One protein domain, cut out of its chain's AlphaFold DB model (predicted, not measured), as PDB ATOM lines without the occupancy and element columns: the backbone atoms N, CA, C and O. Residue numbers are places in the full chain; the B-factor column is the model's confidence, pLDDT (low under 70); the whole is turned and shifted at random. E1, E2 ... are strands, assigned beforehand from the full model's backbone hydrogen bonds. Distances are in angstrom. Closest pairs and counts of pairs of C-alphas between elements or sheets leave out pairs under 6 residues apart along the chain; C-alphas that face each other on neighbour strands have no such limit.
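What this domain is: This is residues 2 to 106 of the 191 residues of an uncharacterized protein of Bacteroides uniformis (UniProt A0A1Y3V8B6). Two antiparallel sheets of four strands each, E1 to E4 and E5 to E8, lie partly face to face as a twisted sandwich, and a small hairpin, E9 and E10, stands crosswise beyond one end of it. The long link of residues 33 to 47 loops out between the sandwich and that hairpin, and the last residues, 100 to 106, fold back from the hairpin toward the sandwich. The printed part has 105 residues, with no named helix and ten named strands, E1 to E10 in order along the chain; the sheet orders are E1 - E2 - E3 - E4, E5 - E6 - E7 - E8 and E9 - E10. The class is all strand, although the named strands hold under half of the residues, 51 of the 105. The whole is compact, with a radius of gyration of the C-alphas of 14.1 A, and elongated, spanning 40 by 25 by 20 A.

Where its parts are: E1 is residues 2 to 5, 9.2 A from first to last C-alpha, and begins at C-alpha 2 at (31.131, -38.284, 17.433). E2 is residues 8 to 12, 13.8 A; E3 is residues 21 to 25, 12.5 A; E4 is residues 28 to 32, 12.9 A. Residues 33 to 47 hold no named element. E5 is residues 48 to 51, 10.4 A, and begins at C-alpha 48 at (33.018, -45.865, 10.100). E6 is residues 56 to 60, 13.5 A. E7 is residues 66 to 72, 20.1 A, and E8, the longest strand by residues, is residues 77 to 84, 19.8 A. E8 bends by 60 degrees at residue 80. E9 is residues 90 to 93, 9.8 A. E10 is residues 96 to 99, 9.7 A, and ends at C-alpha 99 at (24.810, -45.449, -8.644).

How they stand to each other: E1 E2 E3 E4 form a meander, each strand the antiparallel neighbour of the one before. E1 and E2 are a hairpin at 149 degrees, with N 4 and O 8 2.9 A apart, within hydrogen-bond range. E2 and E3 stand at 163 degrees, with N 11 and O 22 at 2.8 A. E3 and E4 stand at 151 degrees, with N 23 and O 30 at 2.8 A. This sheet is strongly twisted, its C-alphas up to 4.8 A off its best plane. E5 E6 E7 E8 form a second meander, and their sheet is only just strongly twisted, up to 4.2 A off its plane. Here N 49 and O 58 of E5 and E6 are 3.0 A apart, N 57 and O 70 of E6 and E7 2.9 A, and N 71 and O 78 of E7 and E8 2.8 A. The two sheets make a sandwich, two sheets face to face: the facing parts are 11.3 A centre to centre, the best planes 22 degrees apart. The closest C-alphas of the edge strands E1 and E5 are those of Tyr 4 and Tyr 50, 6.2 A apart; those of E4 and E8 are Val 32 and Phe 77, 6.4 A. The hairpin E9 and E10 is antiparallel at 154 degrees, with N 91 and O 98 at 2.9 A, and both strands are apart from E1 to E8.

The domain as a whole: The C-alphas farthest apart are those of Ser 53 and Asn 94, 42.7 A. The printed part has no cut. The link E4 to E5, with 15 residues, is long and joins the two sheets; E2 to E3, with 8, is short but not tight, and the other links are tight. The mean pLDDT of the printed part is 93.1, and only residue 87 is under 70.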
ATOM      1  N   ALA A   2      31.308 -37.199  16.465       91.06
ATOM      2  CA  ALA A   2      31.131 -38.284  17.433       91.06
ATOM      3  C   ALA A   2      32.462 -38.565  18.141       91.06
ATOM      4  O   ALA A   2      33.513 -38.430  17.517       91.06
ATOM      5  N   GLU A   3      32.413 -38.942  19.419       94.69
ATOM      6  CA  GLU A   3      33.589 -39.414  20.157       94.69
ATOM      7  C   GLU A   3      33.800 -40.902  19.870       94.69
ATOM      8  O   GLU A   3      32.921 -41.714  20.150       94.69
ATOM      9  N   TYR A   4      34.945 -41.250  19.286       93.00
ATOM     10  CA  TYR A   4      35.305 -42.636  18.965       93.00
ATOM     11  C   TYR A   4      36.185 -43.265  20.049       93.00
ATOM     12  O   TYR A   4      36.105 -44.462  20.308       93.00
ATOM     13  N   ALA A   5      37.007 -42.448  20.699       92.69
ATOM     14  CA  ALA A   5      37.777 -42.786  21.885       92.69
ATOM     15  C   ALA A   5      37.996 -41.508  22.698       92.69
ATOM     16  O   ALA A   5      37.735 -40.408  22.210       92.69
ATOM     17  N   LYS A   6      38.500 -41.644  23.928       92.81
ATOM     18  CA  LYS A   6      38.753 -40.502  24.811       92.81
ATOM     19  C   LYS A   6      39.580 -39.430  24.091       92.81
ATOM     20  O   LYS A   6      40.743 -39.672  23.771       92.81
ATOM     21  N   ASN A   7      39.004 -38.240  23.917       92.38
ATOM     22  CA  ASN A   7      39.614 -37.096  23.218       92.38
ATOM     23  C   ASN A   7      39.894 -37.303  21.714       92.38
ATOM     24  O   ASN A   7      40.709 -36.574  21.145       92.38
ATOM     25  N   VAL A   8      39.234 -38.272  21.076       95.38
ATOM     26  CA  VAL A   8      39.294 -38.528  19.631       95.38
ATOM     27  C   VAL A   8      37.892 -38.349  19.067       95.38
ATOM     28  O   VAL A   8      37.034 -39.229  19.195       95.38
ATOM     29  N   TYR A   9      37.656 -37.199  18.440       96.69
ATOM     30  CA  TYR A   9      36.380 -36.891  17.806       96.69
ATOM     31  C   TYR A   9      36.533 -36.847  16.295       96.69
ATOM     32  O   TYR A   9      37.437 -36.196  15.776       96.69
ATOM     33  N   ILE A  10      35.614 -37.507  15.592       96.81
ATOM     34  CA  ILE A  10      35.573 -37.518  14.128       96.81
ATOM     35  C   ILE A  10      34.151 -37.156  13.687       96.81
ATOM     36  O   ILE A  10      33.151 -37.715  14.155       96.81
ATOM     37  N   GLY A  11      34.040 -36.155  12.821       96.56
ATOM     38  CA  GLY A  11      32.807 -35.672  12.214       96.56
ATOM     39  C   GLY A  11      32.840 -35.788  10.700       96.56
ATOM     40  O   GLY A  11      33.886 -35.996  10.101       96.56
ATOM     41  N   ILE A  12      31.667 -35.665  10.091       96.56
ATOM     42  CA  ILE A  12      31.546 -35.484   8.643       96.56
ATOM     43  C   ILE A  12      31.716 -33.990   8.386       96.56
ATOM     44  O   ILE A  12      31.081 -33.202   9.087       96.56
ATOM     45  N   ALA A  13      32.573 -33.632   7.434       95.50
ATOM     46  CA  ALA A  13      32.748 -32.247   7.018       95.50
ATOM     47  C   ALA A  13      31.540 -31.760   6.203       95.50
ATOM     48  O   ALA A  13      30.807 -32.559   5.609       95.50
ATOM     49  N   ASP A  14      31.364 -30.443   6.127       92.69
ATOM     50  CA  ASP A  14      30.348 -29.846   5.265       92.69
ATOM     51  C   ASP A  14      30.573 -30.202   3.783       92.69
ATOM     52  O   ASP A  14      31.693 -30.435   3.313       92.69
ATOM     53  N   ALA A  15      29.484 -30.246   3.014       88.56
ATOM     54  CA  ALA A  15      29.557 -30.520   1.583       88.56
ATOM     55  C   ALA A  15      30.434 -29.475   0.868       88.56
ATOM     56  O   ALA A  15      30.291 -28.272   1.084       88.56
ATOM     57  N   GLY A  16      31.328 -29.933  -0.012       90.25
ATOM     58  CA  GLY A  16      32.272 -29.071  -0.727       90.25
ATOM     59  C   GLY A  16      33.588 -28.783   0.005       90.25
ATOM     60  O   GLY A  16      34.466 -28.162  -0.601       90.25
ATOM     61  N   ALA A  17      33.760 -29.254   1.247       94.69
ATOM     62  CA  ALA A  17      35.023 -29.153   1.973       94.69
ATOM     63  C   ALA A  17      36.197 -29.807   1.213       94.69
ATOM     64  O   ALA A  17      36.039 -30.542   0.235       94.69
ATOM     65  N   GLU A  18      37.427 -29.494   1.620       94.50
ATOM     66  CA  GLU A  18      38.619 -30.111   1.027       94.50
ATOM     67  C   GLU A  18      38.687 -31.615   1.312       94.50
ATOM     68  O   GLU A  18      39.007 -32.400   0.421       94.50
ATOM     69  N   HIS A  19      38.297 -31.999   2.525       96.31
ATOM     70  CA  HIS A  19      38.368 -33.353   3.044       96.31
ATOM     71  C   HIS A  19      37.007 -33.827   3.559       96.31
ATOM     72  O   HIS A  19      36.172 -33.025   3.970       96.31
ATOM     73  N   CYS A  20      36.788 -35.143   3.549       96.19
ATOM     74  CA  CYS A  20      35.494 -35.742   3.883       96.19
ATOM     75  C   CYS A  20      35.150 -35.667   5.384       96.19
ATOM     76  O   CYS A  20      33.974 -35.665   5.760       96.19
ATOM     77  N   PHE A  21      36.168 -35.599   6.245       97.44
ATOM     78  CA  PHE A  21      36.022 -35.619   7.694       97.44
ATOM     79  C   PHE A  21      36.699 -34.428   8.360       97.44
ATOM     80  O   PHE A  21      37.760 -33.960   7.948       97.44
ATOM     81  N   GLU A  22      36.090 -33.997   9.455       97.06
ATOM     82  CA  GLU A  22      36.695 -33.098  10.432       97.06
ATOM     83  C   GLU A  22      37.071 -33.900  11.669       97.06
ATOM     84  O   GLU A  22      36.381 -34.849  12.052       97.06
ATOM     85  N   THR A  23      38.163 -33.516  12.310       96.88
ATOM     86  CA  THR A  23      38.705 -34.214  13.472       96.88
ATOM     87  C   THR A  23      39.041 -33.218  14.566       96.88
ATOM     88  O   THR A  23      39.443 -32.090  14.288       96.88
ATOM     89  N   LEU A  24      38.865 -33.639  15.814       95.88
ATOM     90  CA  LEU A  24      39.352 -32.935  16.992       95.88
ATOM     91  C   LEU A  24      40.115 -33.953  17.837       95.88
ATOM     92  O   LEU A  24      39.507 -34.796  18.500       95.88
ATOM     93  N   LEU A  25      41.443 -33.891  17.768       94.56
ATOM     94  CA  LEU A  25      42.356 -34.813  18.439       94.56
ATOM     95  C   LEU A  25      43.053 -34.075  19.565       94.56
ATOM     96  O   LEU A  25      43.736 -33.085  19.328       94.56
ATOM     97  N   HIS A  26      42.828 -34.500  20.808       88.69
ATOM     98  CA  HIS A  26      43.447 -33.872  21.983       88.69
ATOM     99  C   HIS A  26      43.244 -32.341  22.068       88.69
ATOM    100  O   HIS A  26      44.049 -31.632  22.664       88.69
ATOM    101  N   GLY A  27      42.142 -31.828  21.505       89.38
ATOM    102  CA  GLY A  27      41.822 -30.396  21.459       89.38
ATOM    103  C   GLY A  27      42.310 -29.658  20.206       89.38
ATOM    104  O   GLY A  27      42.005 -28.476  20.055       89.38
ATOM    105  N   GLN A  28      43.005 -30.335  19.292       92.94
ATOM    106  CA  GLN A  28      43.476 -29.780  18.028       92.94
ATOM    107  C   GLN A  28      42.543 -30.160  16.880       92.94
ATOM    108  O   GLN A  28      42.301 -31.339  16.620       92.94
ATOM    109  N   ALA A  29      41.988 -29.146  16.217       94.88
ATOM    110  CA  ALA A  29      41.118 -29.336  15.066       94.88
ATOM    111  C   ALA A  29      41.941 -29.559  13.791       94.88
ATOM    112  O   ALA A  29      42.931 -28.868  13.554       94.88
ATOM    113  N   SER A  30      41.505 -30.501  12.962       94.75
ATOM    114  CA  SER A  30      42.091 -30.803  11.655       94.75
ATOM    115  C   SER A  30      41.025 -31.389  10.724       94.75
ATOM    116  O   SER A  30      39.901 -31.664  11.150       94.75
ATOM    117  N   SER A  31      41.356 -31.613   9.460       95.31
ATOM    118  CA  SER A  31      40.489 -32.281   8.491       95.31
ATOM    119  C   SER A  31      41.259 -33.361   7.731       95.31
ATOM    120  O   SER A  31      42.475 -33.287   7.566       95.31
ATOM    121  N   VAL A  32      40.559 -34.426   7.346       96.38
ATOM    122  CA  VAL A  32      41.156 -35.614   6.726       96.38
ATOM    123  C   VAL A  32      40.126 -36.373   5.902       96.38
ATOM    124  O   VAL A  32      38.920 -36.232   6.086       96.38
ATOM    125  N   GLY A  33      40.597 -37.230   5.008       95.06
ATOM    126  CA  GLY A  33      39.755 -38.188   4.316       95.06
ATOM    127  C   GLY A  33      39.513 -37.814   2.872       95.06
ATOM    128  O   GLY A  33      39.140 -36.680   2.559       95.06
ATOM    129  N   ASN A  34      39.692 -38.801   2.003       94.50
ATOM    130  CA  ASN A  34      39.320 -38.695   0.605       94.50
ATOM    131  C   ASN A  34      37.804 -38.849   0.465       94.50
ATOM    132  O   ASN A  34      37.160 -39.597   1.204       94.50
ATOM    133  N   TYR A  35      37.229 -38.152  -0.513       93.94
ATOM    134  CA  TYR A  35      35.886 -38.474  -0.974       93.94
ATOM    135  C   TYR A  35      35.942 -39.775  -1.780       93.94
ATOM    136  O   TYR A  35      36.809 -39.886  -2.654       93.94
ATOM    137  N   PRO A  36      35.016 -40.731  -1.561       92.88
ATOM    138  CA  PRO A  36      35.022 -41.986  -2.306       92.88
ATOM    139  C   PRO A  36      35.010 -41.785  -3.828       92.88
ATOM    140  O   PRO A  36      35.687 -42.509  -4.559       92.88
ATOM    141  N   ILE A  37      34.298 -40.743  -4.273       92.19
ATOM    142  CA  ILE A  37      34.241 -40.265  -5.656       92.19
ATOM    143  C   ILE A  37      34.888 -38.871  -5.697       92.19
ATOM    144  O   ILE A  37      34.233 -37.890  -5.346       92.19
ATOM    145  N   PRO A  38      36.164 -38.740  -6.104       89.19
ATOM    146  CA  PRO A  38      36.924 -37.490  -5.980       89.19
ATOM    147  C   PRO A  38      36.317 -36.290  -6.715       89.19
ATOM    148  O   PRO A  38      36.532 -35.145  -6.326       89.19
ATOM    149  N   GLN A  39      35.563 -36.542  -7.786       89.62
ATOM    150  CA  GLN A  39      34.904 -35.516  -8.591       89.62
ATOM    151  C   GLN A  39      33.690 -34.897  -7.881       89.62
ATOM    152  O   GLN A  39      33.250 -33.816  -8.270       89.62
ATOM    153  N   VAL A  40      33.148 -35.559  -6.852       89.62
ATOM    154  CA  VAL A  40      31.976 -35.103  -6.099       89.62
ATOM    155  C   VAL A  40      32.334 -35.009  -4.619       89.62
ATOM    156  O   VAL A  40      32.434 -36.007  -3.910       89.62
ATOM    157  N   LYS A  41      32.496 -33.776  -4.132       91.31
ATOM    158  CA  LYS A  41      32.845 -33.460  -2.736       91.31
ATOM    159  C   LYS A  41      31.644 -33.582  -1.792       91.31
ATOM    160  O   LYS A  41      31.249 -32.627  -1.124       91.31
ATOM    161  N   GLN A  42      31.038 -34.762  -1.771       89.44
ATOM    162  CA  GLN A  42      29.874 -35.086  -0.961       89.44
ATOM    163  C   GLN A  42      30.151 -36.333  -0.125       89.44
ATOM    164  O   GLN A  42      30.704 -37.318  -0.611       89.44
ATOM    165  N   TYR A  43      29.732 -36.310   1.140       92.06
ATOM    166  CA  TYR A  43      29.696 -37.520   1.952       92.06
ATOM    167  C   TYR A  43      28.587 -38.456   1.455       92.06
ATOM    168  O   TYR A  43      27.419 -38.072   1.404       92.06
ATOM    169  N   LEU A  44      28.956 -39.689   1.103       91.38
ATOM    170  CA  LEU A  44      28.063 -40.671   0.471       91.38
ATOM    171  C   LEU A  44      27.451 -41.666   1.466       91.38
ATOM    172  O   LEU A  44      26.824 -42.643   1.069       91.38
ATOM    173  N   GLY A  45      27.624 -41.436   2.770       93.25
ATOM    174  CA  GLY A  45      27.229 -42.416   3.773       93.25
ATOM    175  C   GLY A  45      28.140 -43.642   3.781       93.25
ATOM    176  O   GLY A  45      28.926 -43.891   2.866       93.25
ATOM    177  N   GLY A  46      28.029 -44.420   4.851       94.88
ATOM    178  CA  GLY A  46      28.773 -45.660   5.002       94.88
ATOM    179  C   GLY A  46      29.080 -45.983   6.450       94.88
ATOM    180  O   GLY A  46      28.670 -45.254   7.363       94.88
ATOM    181  N   GLU A  47      29.816 -47.069   6.648       96.19
ATOM    182  CA  GLU A  47      30.289 -47.447   7.972       96.19
ATOM    183  C   GLU A  47      31.629 -46.795   8.278       96.19
ATOM    184  O   GLU A  47      32.481 -46.609   7.402       96.19
ATOM    185  N   ARG A  48      31.806 -46.464   9.554       96.25
ATOM    186  CA  ARG A  48      33.018 -45.865  10.100       96.25
ATOM    187  C   ARG A  48      33.379 -46.573  11.390       96.25
ATOM    188  O   ARG A  48      32.504 -46.820  12.216       96.25
ATOM    189  N   GLY A  49      34.658 -46.853  11.577       95.75
ATOM    190  CA  GLY A  49      35.165 -47.488  12.786       95.75
ATOM    191  C   GLY A  49      36.505 -46.899  13.183       95.75
ATOM    192  O   GLY A  49      37.275 -46.476  12.327       95.75
ATOM    193  N   TYR A  50      36.788 -46.896  14.479       96.50
ATOM    194  CA  TYR A  50      38.092 -46.535  15.017       96.50
ATOM    195  C   TYR A  50      38.563 -47.662  15.930       96.50
ATOM    196  O   TYR A  50      37.777 -48.139  16.745       96.50
ATOM    197  N   ASN A  51      39.810 -48.098  15.765       95.75
ATOM    198  CA  ASN A  51      40.456 -49.043  16.666       95.75
ATOM    199  C   ASN A  51      41.474 -48.263  17.502       95.75
ATOM    200  O   ASN A  51      42.494 -47.801  16.979       95.75
ATOM    201  N   ALA A  52      41.187 -48.111  18.794       93.12
ATOM    202  CA  ALA A  52      41.984 -47.282  19.690       93.12
ATOM    203  C   ALA A  52      43.343 -47.909  20.011       93.12
ATOM    204  O   ALA A  52      44.327 -47.185  20.139       93.12
ATOM    205  N   SER A  53      43.417 -49.240  20.100       92.44
ATOM    206  CA  SER A  53      44.682 -49.939  20.351       92.44
ATOM    207  C   SER A  53      45.700 -49.784  19.215       92.44
ATOM    208  O   SER A  53      46.904 -49.825  19.463       92.44
ATOM    209  N   ARG A  54      45.224 -49.579  17.980       94.12
ATOM    210  CA  ARG A  54      46.055 -49.396  16.777       94.12
ATOM    211  C   ARG A  54      46.149 -47.943  16.308       94.12
ATOM    212  O   ARG A  54      47.000 -47.627  15.482       94.12
ATOM    213  N   GLY A  55      45.283 -47.067  16.813       95.81
ATOM    214  CA  GLY A  55      45.196 -45.687  16.351       95.81
ATOM    215  C   GLY A  55      44.753 -45.594  14.894       95.81
ATOM    216  O   GLY A  55      45.298 -44.799  14.146       95.81
ATOM    217  N   VAL A  56      43.815 -46.429  14.450       97.19
ATOM    218  CA  VAL A  56      43.398 -46.444  13.038       97.19
ATOM    219  C   VAL A  56      41.919 -46.161  12.877       97.19
ATOM    220  O   VAL A  56      41.088 -46.658  13.635       97.19
ATOM    221  N   PHE A  57      41.594 -45.378  11.855       97.94
ATOM    222  CA  PHE A  57      40.238 -45.039  11.452       97.94
ATOM    223  C   PHE A  57      39.942 -45.641  10.080       97.94
ATOM    224  O   PHE A  57      40.728 -45.497   9.147       97.94
ATOM    225  N   VAL A  58      38.797 -46.306   9.950       98.06
ATOM    226  CA  VAL A  58      38.353 -46.939   8.707       98.06
ATOM    227  C   VAL A  58      37.044 -46.318   8.261       98.06
ATOM    228  O   VAL A  58      36.136 -46.113   9.070       98.06
ATOM    229  N   TYR A  59      36.931 -46.080   6.960       98.00
ATOM    230  CA  TYR A  59      35.707 -45.630   6.316       98.00
ATOM    231  C   TYR A  59      35.384 -46.510   5.109       98.00
ATOM    232  O   TYR A  59      36.262 -46.846   4.320       98.00
ATOM    233  N   SER A  60      34.113 -46.862   4.962       97.31
ATOM    234  CA  SER A  60      33.575 -47.605   3.821       97.31
ATOM    235  C   SER A  60      32.336 -46.909   3.262       97.31
ATOM    236  O   SER A  60      31.795 -46.041   3.935       97.31
ATOM    237  N   CYS A  61      31.859 -47.281   2.071       95.56
ATOM    238  CA  CYS A  61      30.627 -46.726   1.488       95.56
ATOM    239  C   CYS A  61      29.536 -47.795   1.332       95.56
ATOM    240  O   CYS A  61      29.841 -48.952   1.047       95.56
ATOM    241  N   TYR A  62      28.263 -47.406   1.488       94.00
ATOM    242  CA  TYR A  62      27.113 -48.304   1.293       94.00
ATOM    243  C   TYR A  62      26.744 -48.509  -0.176       94.00
ATOM    244  O   TYR A  62      26.256 -49.578  -0.545       94.00
ATOM    245  N   ASP A  63      26.904 -47.480  -1.009       92.44
ATOM    246  CA  ASP A  63      26.306 -47.466  -2.346       92.44
ATOM    247  C   ASP A  63      27.191 -48.085  -3.424       92.44
ATOM    248  O   ASP A  63      26.666 -48.568  -4.420       92.44
ATOM    249  N   PHE A  64      28.498 -48.162  -3.195       92.25
ATOM    250  CA  PHE A  64      29.429 -48.866  -4.068       92.25
ATOM    251  C   PHE A  64      30.633 -49.376  -3.266       92.25
ATOM    252  O   PHE A  64      30.869 -48.902  -2.147       92.25
ATOM    253  N   PRO A  65      31.390 -50.353  -3.787       92.56
ATOM    254  CA  PRO A  65      32.510 -50.913  -3.050       92.56
ATOM    255  C   PRO A  65      33.640 -49.884  -2.878       92.56
ATOM    256  O   PRO A  65      34.288 -49.453  -3.830       92.56
ATOM    257  N   TYR A  66      33.862 -49.504  -1.623       95.69
ATOM    258  CA  TYR A  66      34.853 -48.523  -1.203       95.69
ATOM    259  C   TYR A  66      35.322 -48.837   0.216       95.69
ATOM    260  O   TYR A  66      34.489 -49.126   1.085       95.69
ATOM    261  N   LEU A  67      36.629 -48.741   0.459       97.81
ATOM    262  CA  LEU A  67      37.237 -48.904   1.776       97.81
ATOM    263  C   LEU A  67      38.531 -48.085   1.864       97.81
ATOM    264  O   LEU A  67      39.382 -48.179   0.987       97.81
ATOM    265  N   ALA A  68      38.705 -47.316   2.933       98.25
ATOM    266  CA  ALA A  68      39.923 -46.555   3.185       98.25
ATOM    267  C   ALA A  68      40.351 -46.668   4.648       98.25
ATOM    268  O   ALA A  68      39.506 -46.653   5.550       98.25
ATOM    269  N   LEU A  69      41.665 -46.738   4.860       98.56
ATOM    270  CA  LEU A  69      42.301 -46.775   6.172       98.56
ATOM    271  C   LEU A  69      43.135 -45.514   6.388       98.56
ATOM    272  O   LEU A  69      43.937 -45.119   5.540       98.56
ATOM    273  N   TYR A  70      42.985 -44.932   7.569       98.31
ATOM    274  CA  TYR A  70      43.731 -43.772   8.026       98.31
ATOM    275  C   TYR A  70      44.449 -44.109   9.331       98.31
ATOM    276  O   TYR A  70      43.849 -44.680  10.242       98.31
ATOM    277  N   GLN A  71      45.717 -43.726   9.433       97.69
ATOM    278  CA  GLN A  71      46.525 -43.870  10.639       97.69
ATOM    279  C   GLN A  71      46.497 -42.559  11.416       97.69
ATOM    280  O   GLN A  71      46.730 -41.496  10.842       97.69
ATOM    281  N   GLN A  72      46.201 -42.641  12.708       95.75
ATOM    282  CA  GLN A  72      46.381 -41.552  13.653       95.75
ATOM    283  C   GLN A  72      47.869 -41.442  14.005       95.75
ATOM    284  O   GLN A  72      48.462 -42.407  14.492       95.75
ATOM    285  N   ASP A  73      48.422 -40.255  13.782       89.81
ATOM    286  CA  ASP A  73      49.639 -39.752  14.424       89.81
ATOM    287  C   ASP A  73      49.237 -38.942  15.682       89.81
ATOM    288  O   ASP A  73      48.073 -38.952  16.071       89.81
ATOM    289  N   GLU A  74      50.142 -38.218  16.349       84.88
ATOM    290  CA  GLU A  74      49.818 -37.501  17.604       84.88
ATOM    291  C   GLU A  74      48.542 -36.630  17.511       84.88
ATOM    292  O   GLU A  74      47.645 -36.733  18.349       84.88
ATOM    293  N   ASP A  75      48.423 -35.825  16.459       88.12
ATOM    294  CA  ASP A  75      47.430 -34.753  16.341       88.12
ATOM    295  C   ASP A  75      46.802 -34.650  14.939       88.12
ATOM    296  O   ASP A  75      46.093 -33.694  14.616       88.12
ATOM    297  N   LYS A  76      46.995 -35.674  14.098       93.12
ATOM    298  CA  LYS A  76      46.355 -35.777  12.780       93.12
ATOM    299  C   LYS A  76      46.130 -37.222  12.354       93.12
ATOM    300  O   LYS A  76      46.752 -38.142  12.873       93.12
ATOM    301  N   PHE A  77      45.291 -37.392  11.341       97.00
ATOM    302  CA  PHE A  77      45.204 -38.632  10.582       97.00
ATOM    303  C   PHE A  77      45.885 -38.479   9.222       97.00
ATOM    304  O   PHE A  77      45.802 -37.421   8.595       97.00
ATOM    305  N   SER A  78      46.483 -39.562   8.742       96.56
ATOM    306  CA  SER A  78      47.086 -39.669   7.414       96.56
ATOM    307  C   SER A  78      46.510 -40.887   6.687       96.56
ATOM    308  O   SER A  78      46.287 -41.927   7.305       96.56
ATOM    309  N   LEU A  79      46.243 -40.778   5.382       97.69
ATOM    310  CA  LEU A  79      45.796 -41.919   4.574       97.69
ATOM    311  C   LEU A  79      46.906 -42.979   4.506       97.69
ATOM    312  O   LEU A  79      48.038 -42.647   4.161       97.69
ATOM    313  N   VAL A  80      46.565 -44.236   4.792       97.88
ATOM    314  CA  VAL A  80      47.471 -45.384   4.623       97.88
ATOM    315  C   VAL A  80      47.257 -45.999   3.247       97.88
ATOM    316  O   VAL A  80      48.176 -46.070   2.436       97.88
ATOM    317  N   TRP A  81      46.019 -46.403   2.972       98.06
ATOM    318  CA  TRP A  81      45.605 -46.963   1.695       98.06
ATOM    319  C   TRP A  81      44.116 -46.725   1.462       98.06
ATOM    320  O   TRP A  81      43.333 -46.482   2.385       98.06
ATOM    321  N   GLU A  82      43.733 -46.802   0.195       96.75
ATOM    322  CA  GLU A  82      42.367 -46.636  -0.282       96.75
ATOM    323  C   GLU A  82      42.115 -47.662  -1.385       96.75
ATOM    324  O   GLU A  82      42.927 -47.824  -2.297       96.75
ATOM    325  N   TRP A  83      40.975 -48.336  -1.303       93.81
ATOM    326  CA  TRP A  83      40.469 -49.220  -2.334       93.81
ATOM    327  C   TRP A  83      39.085 -48.758  -2.787       93.81
ATOM    328  O   TRP A  83      38.217 -48.420  -1.977       93.81
ATOM    329  N   ARG A  84      38.877 -48.779  -4.101       89.56
ATOM    330  CA  ARG A  84      37.591 -48.552  -4.761       89.56
ATOM    331  C   ARG A  84      37.537 -49.341  -6.061       89.56
ATOM    332  O   ARG A  84      38.581 -49.735  -6.577       89.56
ATOM    333  N   THR A  85      36.338 -49.547  -6.586       82.19
ATOM    334  CA  THR A  85      36.152 -50.092  -7.934       82.19
ATOM    335  C   THR A  85      36.536 -49.077  -9.011       82.19
ATOM    336  O   THR A  85      36.595 -47.871  -8.757       82.19
ATOM    337  N   ASP A  86      36.785 -49.572 -10.225       73.81
ATOM    338  CA  ASP A  86      37.261 -48.770 -11.360       73.81
ATOM    339  C   ASP A  86      36.156 -47.935 -12.048       73.81
ATOM    340  O   ASP A  86      36.412 -47.296 -13.067       73.81
ATOM    341  N   GLY A  87      34.952 -47.862 -11.462       68.94
ATOM    342  CA  GLY A  87      33.949 -46.842 -11.791       68.94
ATOM    343  C   GLY A  87      32.784 -47.281 -12.679       68.94
ATOM    344  O   GLY A  87      32.008 -46.424 -13.090       68.94
ATOM    345  N   ASP A  88      32.605 -48.576 -12.947       81.81
ATOM    346  CA  ASP A  88      31.435 -49.071 -13.697       81.81
ATOM    347  C   ASP A  88      30.137 -49.043 -12.859       81.81
ATOM    348  O   ASP A  88      29.032 -49.173 -13.388       81.81
ATOM    349  N   GLU A  89      30.251 -48.858 -11.542       88.38
ATOM    350  CA  GLU A  89      29.137 -48.878 -10.593       88.38
ATOM    351  C   GLU A  89      28.462 -47.513 -10.394       88.38
ATOM    352  O   GLU A  89      27.525 -47.407  -9.597       88.38
ATOM    353  N   TYR A  90      28.906 -46.453 -11.075       91.12
ATOM    354  CA  TYR A  90      28.234 -45.155 -11.036       91.12
ATOM    355  C   TYR A  90      28.501 -44.298 -12.279       91.12
ATOM    356  O   TYR A  90      29.548 -44.379 -12.911       91.12
ATOM    357  N   GLU A  91      27.569 -43.399 -12.592       92.38
ATOM    358  CA  GLU A  91      27.791 -42.291 -13.527       92.38
ATOM    359  C   GLU A  91      27.712 -40.948 -12.790       92.38
ATOM    360  O   GLU A  91      26.988 -40.803 -11.803       92.38
ATOM    361  N   ILE A  92      28.447 -39.948 -13.279       91.25
ATOM    362  CA  ILE A  92      28.330 -38.567 -12.798       91.25
ATOM    363  C   ILE A  92      27.578 -37.759 -13.849       91.25
ATOM    364  O   ILE A  92      28.036 -37.626 -14.986       91.25
ATOM    365  N   ARG A  93      26.442 -37.177 -13.464       91.31
ATOM    366  CA  ARG A  93      25.627 -36.315 -14.327       91.31
ATOM    367  C   ARG A  93      25.231 -35.064 -13.558       91.31
ATOM    368  O   ARG A  93      24.666 -35.164 -12.481       91.31
ATOM    369  N   ASN A  94      25.508 -33.883 -14.112       87.56
ATOM    370  CA  ASN A  94      25.186 -32.593 -13.478       87.56
ATOM    371  C   ASN A  94      25.717 -32.453 -12.033       87.56
ATOM    372  O   ASN A  94      25.022 -31.922 -11.174       87.56
ATOM    373  N   ASN A  95      26.942 -32.928 -11.765       83.31
ATOM    374  CA  ASN A  95      27.556 -33.008 -10.427       83.31
ATOM    375  C   ASN A  95      26.826 -33.914  -9.416       83.31
ATOM    376  O   ASN A  95      27.167 -33.899  -8.236       83.31
ATOM    377  N   GLU A  96      25.878 -34.733  -9.863       87.56
ATOM    378  CA  GLU A  96      25.238 -35.761  -9.050       87.56
ATOM    379  C   GLU A  96      25.786 -37.141  -9.413       87.56
ATOM    380  O   GLU A  96      26.091 -37.421 -10.575       87.56
ATOM    381  N   VAL A  97      25.903 -38.007  -8.406       91.00
ATOM    382  CA  VAL A  97      26.299 -39.405  -8.590       91.00
ATOM    383  C   VAL A  97      25.046 -40.260  -8.733       91.00
ATOM    384  O   VAL A  97      24.177 -40.262  -7.860       91.00
ATOM    385  N   ILE A  98      24.975 -41.028  -9.814       92.69
ATOM    386  CA  ILE A  98      23.918 -42.003 -10.070       92.69
ATOM    387  C   ILE A  98      24.548 -43.394  -9.978       92.69
ATOM    388  O   ILE A  98      25.276 -43.811 -10.874       92.69
ATOM    389  N   PHE A  99      24.277 -44.104  -8.886       92.88
ATOM    390  CA  PHE A  99      24.810 -45.449  -8.644       92.88
ATOM    391  C   PHE A  99      24.042 -46.537  -9.404       92.88
ATOM    392  O   PHE A  99      22.805 -46.511  -9.456       92.88
ATOM    393  N   ASP A 100      24.756 -47.556  -9.884       92.94
ATOM    394  CA  ASP A 100      24.175 -48.841 -10.263       92.94
ATOM    395  C   ASP A 100      23.687 -49.566  -9.008       92.94
ATOM    396  O   ASP A 100      24.442 -50.199  -8.277       92.94
ATOM    397  N   ARG A 101      22.376 -49.503  -8.770       92.06
ATOM    398  CA  ARG A 101      21.751 -50.056  -7.561       92.06
ATOM    399  C   ARG A 101      21.777 -51.581  -7.481       92.06
ATOM    400  O   ARG A 101      21.412 -52.109  -6.432       92.06
ATOM    401  N   ARG A 102      22.165 -52.283  -8.551       92.25
ATOM    402  CA  ARG A 102      22.341 -53.746  -8.538       92.25
ATOM    403  C   ARG A 102      23.545 -54.141  -7.690       92.25
ATOM    404  O   ARG A 102      23.541 -55.204  -7.059       92.25
ATOM    405  N   VAL A 103      24.545 -53.261  -7.647       91.06
ATOM    406  CA  VAL A 103      25.753 -53.387  -6.838       91.06
ATOM    407  C   VAL A 103      25.648 -52.453  -5.631       91.06
ATOM    408  O   VAL A 103      25.067 -51.375  -5.685       91.06
ATOM    409  N   LYS A 104      26.166 -52.911  -4.495       92.50
ATOM    410  CA  LYS A 104      26.241 -52.153  -3.245       92.50
ATOM    411  C   LYS A 104      27.610 -52.374  -2.630       92.50
ATOM    412  O   LYS A 104      28.291 -53.346  -2.962       92.50
ATOM    413  N   GLY A 105      28.001 -51.454  -1.763       94.19
ATOM    414  CA  GLY A 105      29.259 -51.495  -1.038       94.19
ATOM    415  C   GLY A 105      29.195 -52.300   0.256       94.19
ATOM    416  O   GLY A 105      28.516 -53.324   0.366       94.19
ATOM    417  N   VAL A 106      29.938 -51.824   1.248       95.88
ATOM    418  CA  VAL A 106      30.063 -52.446   2.566       95.88
ATOM    419  C   VAL A 106      28.814 -52.157   3.387       95.88
ATOM    420  O   VAL A 106      28.458 -51.004   3.603       95.88
TER     421      VAL A 106